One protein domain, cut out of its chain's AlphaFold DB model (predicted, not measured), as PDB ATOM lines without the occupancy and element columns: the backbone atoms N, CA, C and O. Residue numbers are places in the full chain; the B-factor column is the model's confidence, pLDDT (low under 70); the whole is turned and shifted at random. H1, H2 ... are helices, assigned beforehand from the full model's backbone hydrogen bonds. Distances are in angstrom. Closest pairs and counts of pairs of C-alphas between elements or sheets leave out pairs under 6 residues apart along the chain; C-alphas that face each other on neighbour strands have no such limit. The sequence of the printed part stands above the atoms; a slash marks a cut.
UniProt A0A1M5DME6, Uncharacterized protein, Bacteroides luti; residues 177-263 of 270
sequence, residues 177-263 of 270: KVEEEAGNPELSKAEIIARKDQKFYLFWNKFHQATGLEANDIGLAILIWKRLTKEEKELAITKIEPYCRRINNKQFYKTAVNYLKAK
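AT A GLANCE: This is residues 177 to 263 of the 270 residues of an uncharacterized protein of Bacteroides luti (UniProt A0A1M5DME6). H5 and H6 pack alongside H3 as one layer, and the side-by-side pair H4 and H7 crosses over H3 and H5, with few close contacts between the two groups. H2 packs on H4 at one end of the body and leads to the small H1, which lies farthest out. The printed part has 87 residues with seven named helices, H1 to H7 in order, and no named strand; the class is all helix. It is compact, with a radius of gyration of the C-alphas of 13.1 A and spans of 41 by 28 by 17 A.

IN THESE COORDINATES: H1, residues 177 to 181, begins at C-alpha 177 (135.352, 170.391, 132.568). H2, residues 185 to 196, is 17.4 A long. H3, residues 198 to 211, is 20.0 A. H4 holds residues 218 to 225, H5 230 to 238 with 12.6 A, and H6 240 to 246. H7, residues 256 to 261, ends at C-alpha 261 (104.504, 169.538, 124.200).

HOW THE PARTS SIT: H3 is the hub. It touches H5 at a shallow tilt of 31 degrees, closest C-alphas Phe 203 and Ile 237, 5.1 A. With residues 206 to 211 alone it touches H6, Phe 207 to Ile 240, 6.2 A. H4 touches H7, Ala 221 to Val 257, 4.8 A, and H2, Ala 190 to Gly 219, 4.9 A. H1 and H2 only just touch, only at the corner, with 3 pairs of C-alphas within 8 A, the closest Glu 179 and Pro 185, 6.0 A. Every O i to N i+4 pair is within hydrogen-bond range in H2 to H7; H1 has 0 of 1, and 0 of 2 O i to N i+3 pairs.

THE WHOLE: The C-alphas farthest apart, of Lys 177 and Asn 248, are 41.2 A apart. The printed part has no cut, and no link is long. Residues 177 to 196 and 248 have pLDDT under 70.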
ATOM      1  N   LYS A 177     135.050 169.091 133.210       38.84
ATOM      2  CA  LYS A 177     135.352 170.391 132.568       38.84
ATOM      3  C   LYS A 177     134.116 171.064 131.960       38.84
ATOM      4  O   LYS A 177     134.105 172.272 131.816       38.84
ATOM      5  N   VAL A 178     133.059 170.301 131.677       41.66
ATOM      6  CA  VAL A 178     131.764 170.864 131.255       41.66
ATOM      7  C   VAL A 178     130.961 171.393 132.458       41.66
ATOM      8  O   VAL A 178     130.098 172.242 132.295       41.66
ATOM      9  N   GLU A 179     131.258 170.925 133.676       44.09
ATOM     10  CA  GLU A 179     130.532 171.294 134.905       44.09
ATOM     11  C   GLU A 179     131.010 172.607 135.553       44.09
ATOM     12  O   GLU A 179     130.245 173.208 136.298       44.09
ATOM     13  N   GLU A 180     132.244 173.057 135.294       44.78
ATOM     14  CA  GLU A 180     132.788 174.285 135.905       44.78
ATOM     15  C   GLU A 180     132.718 175.517 134.979       44.78
ATOM     16  O   GLU A 180     132.718 176.634 135.484       44.78
ATOM     17  N   GLU A 181     132.608 175.344 133.653       44.56
ATOM     18  CA  GLU A 181     132.562 176.468 132.691       44.56
ATOM     19  C   GLU A 181     131.149 176.811 132.181       44.56
ATOM     20  O   GLU A 181     130.947 177.896 131.638       44.56
ATOM     21  N   ALA A 182     130.152 175.946 132.388       39.75
ATOM     22  CA  ALA A 182     128.760 176.243 132.059       39.75
ATOM     23  C   ALA A 182     127.949 176.402 133.347       39.75
ATOM     24  O   ALA A 182     127.781 175.455 134.118       39.75
ATOM     25  N   GLY A 183     127.445 177.613 133.578       44.12
ATOM     26  CA  GLY A 183     126.469 177.872 134.624       44.12
ATOM     27  C   GLY A 183     125.333 176.844 134.596       44.12
ATOM     28  O   GLY A 183     124.824 176.470 133.544       44.12
ATOM     29  N   ASN A 184     124.929 176.432 135.795       48.47
ATOM     30  CA  ASN A 184     123.821 175.531 136.092       48.47
ATOM     31  C   ASN A 184     124.045 174.029 135.717       48.47
ATOM     32  O   ASN A 184     123.845 173.617 134.571       48.47
ATOM     33  N   PRO A 185     124.393 173.160 136.696       50.81
ATOM     34  CA  PRO A 185     124.742 171.739 136.501       50.81
ATOM     35  C   PRO A 185     123.689 170.872 135.788       50.81
ATOM     36  O   PRO A 185     124.013 169.835 135.203       50.81
ATOM     37  N   GLU A 186     122.417 171.267 135.843       50.22
ATOM     38  CA  GLU A 186     121.315 170.523 135.233       50.22
ATOM     39  C   GLU A 186     121.261 170.706 133.705       50.22
ATOM     40  O   GLU A 186     120.993 169.743 132.977       50.22
ATOM     41  N   LEU A 187     121.621 171.901 133.209       49.56
ATOM     42  CA  LEU A 187     121.756 172.187 131.776       49.56
ATOM     43  C   LEU A 187     122.927 171.413 131.154       49.56
ATOM     44  O   LEU A 187     122.762 170.820 130.090       49.56
ATOM     45  N   SER A 188     124.062 171.305 131.851       57.19
ATOM     46  CA  SER A 188     125.255 170.581 131.367       57.19
ATOM     47  C   SER A 188     124.985 169.080 131.145       57.19
ATOM     48  O   SER A 188     125.348 168.496 130.116       57.19
ATOM     49  N   LYS A 189     124.256 168.435 132.066       56.91
ATOM     50  CA  LYS A 189     123.857 167.024 131.931       56.91
ATOM     51  C   LYS A 189     122.877 166.820 130.775       56.91
ATOM     52  O   LYS A 189     122.971 165.817 130.063       56.91
ATOM     53  N   ALA A 190     121.948 167.753 130.589       56.41
ATOM     54  CA  ALA A 190     121.000 167.746 129.486       56.41
ATOM     55  C   ALA A 190     121.710 167.933 128.131       56.41
ATOM     56  O   ALA A 190     121.513 167.115 127.237       56.41
ATOM     57  N   GLU A 191     122.631 168.883 127.993       59.59
ATOM     58  CA  GLU A 191     123.433 169.074 126.772       59.59
ATOM     59  C   GLU A 191     124.273 167.844 126.396       59.59
ATOM     60  O   GLU A 191     124.386 167.481 125.222       59.59
ATOM     61  N   ILE A 192     124.825 167.134 127.383       59.16
ATOM     62  CA  ILE A 192     125.555 165.880 127.145       59.16
ATOM     63  C   ILE A 192     124.613 164.775 126.641       59.16
ATOM     64  O   ILE A 192     124.983 164.008 125.749       59.16
ATOM     65  N   ILE A 193     123.399 164.673 127.192       60.69
ATOM     66  CA  ILE A 193     122.377 163.722 126.724       60.69
ATOM     67  C   ILE A 193     121.915 164.095 125.309       60.69
ATOM     68  O   ILE A 193     121.791 163.212 124.462       60.69
ATOM     69  N   ALA A 194     121.738 165.389 125.042       59.41
ATOM     70  CA  ALA A 194     121.386 165.940 123.741       59.41
ATOM     71  C   ALA A 194     122.423 165.589 122.669       59.41
ATOM     72  O   ALA A 194     122.055 165.091 121.613       59.41
ATOM     73  N   ARG A 195     123.723 165.760 122.948       58.22
ATOM     74  CA  ARG A 195     124.803 165.415 122.001       58.22
ATOM     75  C   ARG A 195     124.901 163.919 121.690       58.22
ATOM     76  O   ARG A 195     125.412 163.559 120.635       58.22
ATOM     77  N   LYS A 196     124.430 163.043 122.586       65.69
ATOM     78  CA  LYS A 196     124.354 161.595 122.319       65.69
ATOM     79  C   LYS A 196     123.163 161.221 121.435       65.69
ATOM     80  O   LYS A 196     123.267 160.261 120.678       65.69
ATOM     81  N   ASP A 197     122.055 161.955 121.520       78.88
ATOM     82  CA  ASP A 197     120.901 161.794 120.628       78.88
ATOM     83  C   ASP A 197     121.024 162.773 119.451       78.88
ATOM     84  O   ASP A 197     120.518 163.896 119.490       78.88
ATOM     85  N   GLN A 198     121.705 162.337 118.385       78.19
ATOM     86  CA  GLN A 198     121.943 163.153 117.185       78.19
ATOM     87  C   GLN A 198     120.666 163.808 116.632       78.19
ATOM     88  O   GLN A 198     120.731 164.937 116.144       78.19
ATOM     89  N   LYS A 199     119.499 163.149 116.735       84.75
ATOM     90  CA  LYS A 199     118.231 163.720 116.259       84.75
ATOM     91  C   LYS A 199     117.727 164.839 117.167       84.75
ATOM     92  O   LYS A 199     117.246 165.847 116.656       84.75
ATOM     93  N   PHE A 200     117.862 164.701 118.486       87.44
ATOM     94  CA  PHE A 200     117.524 165.793 119.403       87.44
ATOM     95  C   PHE A 200     118.433 167.003 119.180       87.44
ATOM     96  O   PHE A 200     117.947 168.126 119.110       87.44
ATOM     97  N   TYR A 201     119.742 166.779 119.034       84.12
ATOM     98  CA  TYR A 201     120.691 167.862 118.768       84.12
ATOM     99  C   TYR A 201     120.361 168.605 117.464       84.12
ATOM    100  O   TYR A 201     120.376 169.835 117.428       84.12
ATOM    101  N   LEU A 202     119.991 167.864 116.411       86.06
ATOM    102  CA  LEU A 202     119.538 168.440 115.145       86.06
ATOM    103  C   LEU A 202     118.257 169.269 115.315       86.06
ATOM    104  O   LEU A 202     118.197 170.396 114.827       86.06
ATOM    105  N   PHE A 203     117.259 168.739 116.030       92.75
ATOM    106  CA  PHE A 203     116.039 169.473 116.374       92.75
ATOM    107  C   PHE A 203     116.359 170.780 117.107       92.75
ATOM    108  O   PHE A 203     115.919 171.844 116.676       92.75
ATOM    109  N   TRP A 204     117.136 170.696 118.188       90.19
ATOM    110  CA  TRP A 204     117.430 171.811 119.084       90.19
ATOM    111  C   TRP A 204     118.094 172.965 118.335       90.19
ATOM    112  O   TRP A 204     117.605 174.094 118.355       90.19
ATOM    113  N   ASN A 205     119.144 172.664 117.572       85.88
ATOM    114  CA  ASN A 205     119.847 173.681 116.799       85.88
ATOM    115  C   ASN A 205     118.970 174.265 115.695       85.88
ATOM    116  O   ASN A 205     118.899 175.485 115.559       85.88
ATOM    117  N   LYS A 206     118.264 173.419 114.932       88.81
ATOM    118  CA  LYS A 206     117.412 173.891 113.835       88.81
ATOM    119  C   LYS A 206     116.266 174.766 114.352       88.81
ATOM    120  O   LYS A 206     115.925 175.764 113.721       88.81
ATOM    121  N   PHE A 207     115.701 174.433 115.511       91.31
ATOM    122  CA  PHE A 207     114.623 175.196 116.133       91.31
ATOM    123  C   PHE A 207     115.083 176.587 116.562       91.31
ATOM    124  O   PHE A 207     114.462 177.586 116.191       91.31
ATOM    125  N   HIS A 208     116.187 176.669 117.306       89.44
ATOM    126  CA  HIS A 208     116.700 177.947 117.798       89.44
ATOM    127  C   HIS A 208     117.280 178.808 116.672       89.44
ATOM    128  O   HIS A 208     117.062 180.017 116.666       89.44
ATOM    129  N   GLN A 209     117.895 178.199 115.655       87.12
ATOM    130  CA  GLN A 209     118.324 178.909 114.450       87.12
ATOM    131  C   GLN A 209     117.137 179.513 113.679       87.12
ATOM    132  O   GLN A 209     117.217 180.654 113.231       87.12
ATOM    133  N   ALA A 210     116.032 178.776 113.528       86.19
ATOM    134  CA  ALA A 210     114.867 179.243 112.775       86.19
ATOM    135  C   ALA A 210     114.018 180.276 113.537       86.19
ATOM    136  O   ALA A 210     113.417 181.158 112.923       86.19
ATOM    137  N   THR A 211     113.922 180.154 114.862       85.81
ATOM    138  CA  THR A 211     113.061 181.018 115.690       85.81
ATOM    139  C   THR A 211     113.795 182.229 116.262       85.81
ATOM    140  O   THR A 211     113.170 183.270 116.469       85.81
ATOM    141  N   GLY A 212     115.106 182.120 116.502       83.88
ATOM    142  CA  GLY A 212     115.903 183.128 117.208       83.88
ATOM    143  C   GLY A 212     115.575 183.249 118.700       83.88
ATOM    144  O   GLY A 212     116.001 184.211 119.328       83.88
ATOM    145  N   LEU A 213     114.795 182.317 119.262       85.44
ATOM    146  CA  LEU A 213     114.468 182.287 120.689       85.44
ATOM    147  C   LEU A 213     115.648 181.767 121.513       85.44
ATOM    148  O   LEU A 213     116.397 180.902 121.051       85.44
ATOM    149  N   GLU A 214     115.751 182.218 122.762       78.88
ATOM    150  CA  GLU A 214     116.753 181.726 123.711       78.88
ATOM    151  C   GLU A 214     116.626 180.215 123.966       78.88
ATOM    152  O   GLU A 214     115.525 179.664 124.072       78.88
ATOM    153  N   ALA A 215     117.772 179.542 124.081       80.19
ATOM    154  CA  ALA A 215     117.887 178.094 124.255       80.19
ATOM    155  C   ALA A 215     117.764 177.657 125.724       80.19
ATOM    156  O   ALA A 215     118.614 176.942 126.255       80.19
ATOM    157  N   ASN A 216     116.684 178.082 126.376       79.56
ATOM    158  CA  ASN A 216     116.401 177.765 127.774       79.56
ATOM    159  C   ASN A 216     115.682 176.405 127.908       79.56
ATOM    160  O   ASN A 216     115.087 175.898 126.957       79.56
ATOM    161  N   ASP A 217     115.720 175.803 129.101       79.88
ATOM    162  CA  ASP A 217     114.978 174.577 129.455       79.88
ATOM    163  C   ASP A 217     115.312 173.304 128.650       79.88
ATOM    164  O   ASP A 217     114.470 172.414 128.472       79.88
ATOM    165  N   ILE A 218     116.565 173.154 128.208       78.94
ATOM    166  CA  ILE A 218     117.024 171.972 127.456       78.94
ATOM    167  C   ILE A 218     116.697 170.638 128.160       78.94
ATOM    168  O   ILE A 218     116.311 169.669 127.505       78.94
ATOM    169  N   GLY A 219     116.761 170.581 129.496       73.81
ATOM    170  CA  GLY A 219     116.406 169.385 130.271       73.81
ATOM    171  C   GLY A 219     114.942 168.961 130.106       73.81
ATOM    172  O   GLY A 219     114.657 167.777 129.889       73.81
ATOM    173  N   LEU A 220     114.010 169.920 130.127       78.19
ATOM    174  CA  LEU A 220     112.583 169.662 129.910       78.19
ATOM    175  C   LEU A 220     112.311 169.258 128.461       78.19
ATOM    176  O   LEU A 220     111.545 168.323 128.215       78.19
ATOM    177  N   ALA A 221     112.977 169.903 127.504       84.81
ATOM    178  CA  ALA A 221     112.859 169.548 126.095       84.81
ATOM    179  C   ALA A 221     113.312 168.106 125.826       84.81
ATOM    180  O   ALA A 221     112.613 167.376 125.127       84.81
ATOM    181  N   ILE A 222     114.411 167.650 126.441       83.50
ATOM    182  CA  ILE A 222     114.870 166.253 126.353       83.50
ATOM    183  C   ILE A 222     113.841 165.289 126.942       83.50
ATOM    184  O   ILE A 222     113.607 164.213 126.387       83.50
ATOM    185  N   LEU A 223     113.229 165.641 128.075       82.62
ATOM    186  CA  LEU A 223     112.232 164.791 128.723       82.62
ATOM    187  C   LEU A 223     110.995 164.604 127.839       82.62
ATOM    188  O   LEU A 223     110.503 163.483 127.708       82.62
ATOM    189  N   ILE A 224     110.525 165.673 127.191       86.56
ATOM    190  CA  ILE A 224     109.414 165.604 126.233       86.56
ATOM    191  C   ILE A 224     109.845 164.859 124.969       86.56
ATOM    192  O   ILE A 224     109.124 163.977 124.512       86.56
ATOM    193  N   TRP A 225     111.042 165.135 124.450       91.50
ATOM    194  CA  TRP A 225     111.590 164.459 123.276       91.50
ATOM    195  C   TRP A 225     111.630 162.941 123.439       91.50
ATOM    196  O   TRP A 225     111.272 162.202 122.525       91.50
ATOM    197  N   LYS A 226     112.013 162.446 124.619       88.56
ATOM    198  CA  LYS A 226     112.026 161.006 124.920       88.56
ATOM    199  C   LYS A 226     110.646 160.348 124.860       88.56
ATOM    200  O   LYS A 226     110.591 159.138 124.674       88.56
ATOM    201  N   ARG A 227     109.562 161.116 125.003       90.38
ATOM    202  CA  ARG A 227     108.176 160.628 124.930       90.38
ATOM    203  C   ARG A 227     107.609 160.616 123.508       90.38
ATOM    204  O   ARG A 227     106.541 160.050 123.313       90.38
ATOM    205  N   LEU A 228     108.295 161.228 122.540       89.44
ATOM    206  CA  LEU A 228     107.868 161.251 121.141       89.44
ATOM    207  C   LEU A 228     108.242 159.957 120.411       89.44
ATOM    208  O   LEU A 228     109.318 159.387 120.640       89.44
ATOM    209  N   THR A 229     107.390 159.528 119.481       90.56
ATOM    210  CA  THR A 229     107.682 158.405 118.576       90.56
ATOM    211  C   THR A 229     108.759 158.780 117.549       90.56
ATOM    212  O   THR A 229     109.138 159.942 117.390       90.56
ATOM    213  N   LYS A 230     109.289 157.787 116.822       87.69
ATOM    214  CA  LYS A 230     110.301 158.024 115.775       87.69
ATOM    215  C   LYS A 230     109.777 158.944 114.662       87.69
ATOM    216  O   LYS A 230     110.529 159.793 114.192       87.69
ATOM    217  N   GLU A 231     108.514 158.777 114.280       88.50
ATOM    218  CA  GLU A 231     107.837 159.590 113.265       88.50
ATOM    219  C   GLU A 231     107.602 161.016 113.766       88.50
ATOM    220  O   GLU A 231     107.931 161.976 113.076       88.50
ATOM    221  N   GLU A 232     107.137 161.164 115.008       90.81
ATOM    222  CA  GLU A 232     106.918 162.474 115.628       90.81
ATOM    223  C   GLU A 232     108.204 163.286 115.742       90.81
ATOM    224  O   GLU A 232     108.194 164.490 115.504       90.81
ATOM    225  N   LYS A 233     109.326 162.638 116.069       92.69
ATOM    226  CA  LYS A 233     110.642 163.289 116.117       92.69
ATOM    227  C   LYS A 233     111.077 163.811 114.752       92.69
ATOM    228  O   LYS A 233     111.607 164.915 114.662       92.69
ATOM    229  N   GLU A 234     110.855 163.032 113.699       91.25
ATOM    230  CA  GLU A 234     111.183 163.443 112.331       91.25
ATOM    231  C   GLU A 234     110.293 164.608 111.880       91.25
ATOM    232  O   GLU A 234     110.771 165.609 111.339       91.25
ATOM    233  N   LEU A 235     108.995 164.525 112.183       91.69
ATOM    234  CA  LEU A 235     108.032 165.575 111.871       91.69
ATOM    235  C   LEU A 235     108.345 166.866 112.644       91.69
ATOM    236  O   LEU A 235     108.320 167.956 112.074       91.69
ATOM    237  N   ALA A 236     108.741 166.746 113.914       92.31
ATOM    238  CA  ALA A 236     109.149 167.865 114.756       92.31
ATOM    239  C   ALA A 236     110.338 168.642 114.181       92.31
ATOM    240  O   ALA A 236     110.345 169.862 114.317       92.31
ATOM    241  N   ILE A 237     111.301 167.974 113.530       91.44
ATOM    242  CA  ILE A 237     112.475 168.600 112.888       91.44
ATOM    243  C   ILE A 237     112.112 169.211 111.532       91.44
ATOM    244  O   ILE A 237     112.498 170.339 111.215       91.44
ATOM    245  N   THR A 238     111.390 168.461 110.704       91.44
ATOM    246  CA  THR A 238     111.076 168.869 109.326       91.44
ATOM    247  C   THR A 238     110.083 170.031 109.281       91.44
ATOM    248  O   THR A 238     110.214 170.913 108.431       91.44
ATOM    249  N   LYS A 239     109.134 170.096 110.223       91.88
ATOM    250  CA  LYS A 239     108.063 171.108 110.246       91.88
ATOM    251  C   LYS A 239     108.405 172.399 111.009       91.88
ATOM    252  O   LYS A 239     107.540 173.267 111.100       91.88
ATOM    253  N   ILE A 240     109.648 172.587 111.469       90.75
ATOM    254  CA  ILE A 240     110.091 173.818 112.163       90.75
ATOM    255  C   ILE A 240     109.922 175.053 111.272       90.75
ATOM    256  O   ILE A 240     109.288 176.027 111.665       90.75
ATOM    257  N   GLU A 241     110.465 175.018 110.055       88.19
ATOM    258  CA  GLU A 241     110.378 176.156 109.136       88.19
ATOM    259  C   GLU A 241     108.934 176.438 108.685       88.19
ATOM    260  O   GLU A 241     108.527 177.598 108.756       88.19
ATOM    261  N   PRO A 242     108.120 175.436 108.273       88.69
ATOM    262  CA  PRO A 242     106.688 175.641 108.059       88.69
ATOM    263  C   PRO A 242     105.976 176.276 109.256       88.69
ATOM    264  O   PRO A 242     105.141 177.155 109.074       88.69
ATOM    265  N   TYR A 243     106.312 175.869 110.479       88.81
ATOM    266  CA  TYR A 243     105.767 176.468 111.689       88.81
ATOM    267  C   TYR A 243     106.143 177.952 111.825       88.81
ATOM    268  O   TYR A 243     105.243 178.768 112.018       88.81
ATOM    269  N   CYS A 244     107.418 178.315 111.647       86.19
ATOM    270  CA  CYS A 244     107.854 179.715 111.694       86.19
ATOM    271  C   CYS A 244     107.178 180.564 110.609       86.19
ATOM    272  O   CYS A 244     106.715 181.658 110.901       86.19
ATOM    273  N   ARG A 245     107.058 180.051 109.374       85.69
ATOM    274  CA  ARG A 245     106.411 180.776 108.262       85.69
ATOM    275  C   ARG A 245     104.929 181.066 108.509       85.69
ATOM    276  O   ARG A 245     104.423 182.048 107.987       85.69
ATOM    277  N   ARG A 246     104.227 180.219 109.273       82.94
ATOM    278  CA  ARG A 246     102.801 180.422 109.596       82.94
ATOM    279  C   ARG A 246     102.574 181.519 110.625       82.94
ATOM    280  O   ARG A 246     101.517 182.140 110.634       82.94
ATOM    281  N   ILE A 247     103.529 181.720 111.524       81.75
ATOM    282  CA  ILE A 247     103.403 182.695 112.598       81.75
ATOM    283  C   ILE A 247     104.134 183.967 112.161       81.75
ATOM    284  O   ILE A 247     105.347 184.081 112.288       81.75
ATOM    285  N   ASN A 248     103.378 184.948 111.665       69.25
ATOM    286  CA  ASN A 248     103.932 186.191 111.109       69.25
ATOM    287  C   ASN A 248     104.673 187.069 112.131       69.25
ATOM    288  O   ASN A 248     105.456 187.932 111.745       69.25
ATOM    289  N   ASN A 249     104.432 186.875 113.431       78.69
ATOM    290  CA  ASN A 249     105.072 187.653 114.486       78.69
ATOM    291  C   ASN A 249     105.791 186.738 115.489       78.69
ATOM    292  O   ASN A 249     105.172 185.906 116.156       78.69
ATOM    293  N   LYS A 250     107.103 186.963 115.631       78.12
ATOM    294  CA  LYS A 250     108.009 186.192 116.493       78.12
ATOM    295  C   LYS A 250     107.575 186.138 117.961       78.12
ATOM    296  O   LYS A 250     107.886 185.159 118.630       78.12
ATOM    297  N   GLN A 251     106.822 187.124 118.457       79.81
ATOM    298  CA  GLN A 251     106.327 187.129 119.843       79.81
ATOM    299  C   GLN A 251     105.374 185.962 120.152       79.81
ATOM    300  O   GLN A 251     105.194 185.595 121.309       79.81
ATOM    301  N   PHE A 252     104.759 185.372 119.121       82.94
ATOM    302  CA  PHE A 252     103.855 184.230 119.262       82.94
ATOM    303  C   PHE A 252     104.554 182.884 119.048       82.94
ATOM    304  O   PHE A 252     103.904 181.836 119.118       82.94
ATOM    305  N   TYR A 253     105.867 182.874 118.795       86.06
ATOM    306  CA  TYR A 253     106.616 181.628 118.751       86.06
ATOM    307  C   TYR A 253     106.600 180.975 120.133       86.06
ATOM    308  O   TYR A 253     107.109 181.500 121.119       86.06
ATOM    309  N   LYS A 254     106.034 179.774 120.203       87.62
ATOM    310  CA  LYS A 254     106.195 178.887 121.353       87.62
ATOM    311  C   LYS A 254     107.671 178.549 121.550       87.62
ATOM    312  O   LYS A 254     108.389 178.322 120.580       87.62
ATOM    313  N   THR A 255     108.085 178.440 122.808       90.88
ATOM    314  CA  THR A 255     109.391 177.884 123.189       90.88
ATOM    315  C   THR A 255     109.545 176.448 122.679       90.88
ATOM    316  O   THR A 255     108.547 175.766 122.431       90.88
ATOM    317  N   ALA A 256     110.780 175.949 122.569       88.62
ATOM    318  CA  ALA A 256     111.051 174.588 122.092       88.62
ATOM    319  C   ALA A 256     110.279 173.521 122.895       88.62
ATOM    320  O   ALA A 256     109.673 172.612 122.326       88.62
ATOM    321  N   VAL A 257     110.213 173.685 124.222       89.94
ATOM    322  CA  VAL A 257     109.431 172.830 125.129       89.94
ATOM    323  C   VAL A 257     107.952 172.818 124.735       89.94
ATOM    324  O   VAL A 257     107.362 171.749 124.590       89.94
ATOM    325  N   ASN A 258     107.348 173.989 124.520       89.75
ATOM    326  CA  ASN A 258     105.929 174.108 124.183       89.75
ATOM    327  C   ASN A 258     105.616 173.677 122.747       89.75
ATOM    328  O   ASN A 258     104.538 173.134 122.509       89.75
ATOM    329  N   TYR A 259     106.548 173.861 121.814       91.94
ATOM    330  CA  TYR A 259     106.452 173.330 120.456       91.94
ATOM    331  C   TYR A 259     106.363 171.799 120.464       91.94
ATOM    332  O   TYR A 259     105.480 171.229 119.816       91.94
ATOM    333  N   LEU A 260     107.224 171.136 121.248       92.25
ATOM    334  CA  LEU A 260     107.194 169.681 121.416       92.25
ATOM    335  C   LEU A 260     105.953 169.222 122.197       92.25
ATOM    336  O   LEU A 260     105.277 168.284 121.780       92.25
ATOM    337  N   LYS A 261     105.622 169.896 123.308       91.00
ATOM    338  CA  LYS A 261     104.504 169.538 124.200       91.00
ATOM    339  C   LYS A 261     103.149 169.626 123.505       91.00
ATOM    340  O   LYS A 261     102.340 168.715 123.636       91.00
ATOM    341  N   ALA A 262     102.909 170.721 122.786       87.88
ATOM    342  CA  ALA A 262     101.667 170.955 122.053       87.88
ATOM    343  C   ALA A 262     101.690 170.335 120.650       87.88
ATOM    344  O   ALA A 262     100.766 170.571 119.875       87.88
ATOM    345  N   LYS A 263     102.743 169.570 120.319       89.75
ATOM    346  CA  LYS A 263     102.875 168.842 119.059       89.75
ATOM    347  C   LYS A 263     102.586 169.720 117.832       89.75
ATOM    348  O   LYS A 263     101.922 169.307 116.886       89.75
TER     349      LYS A 263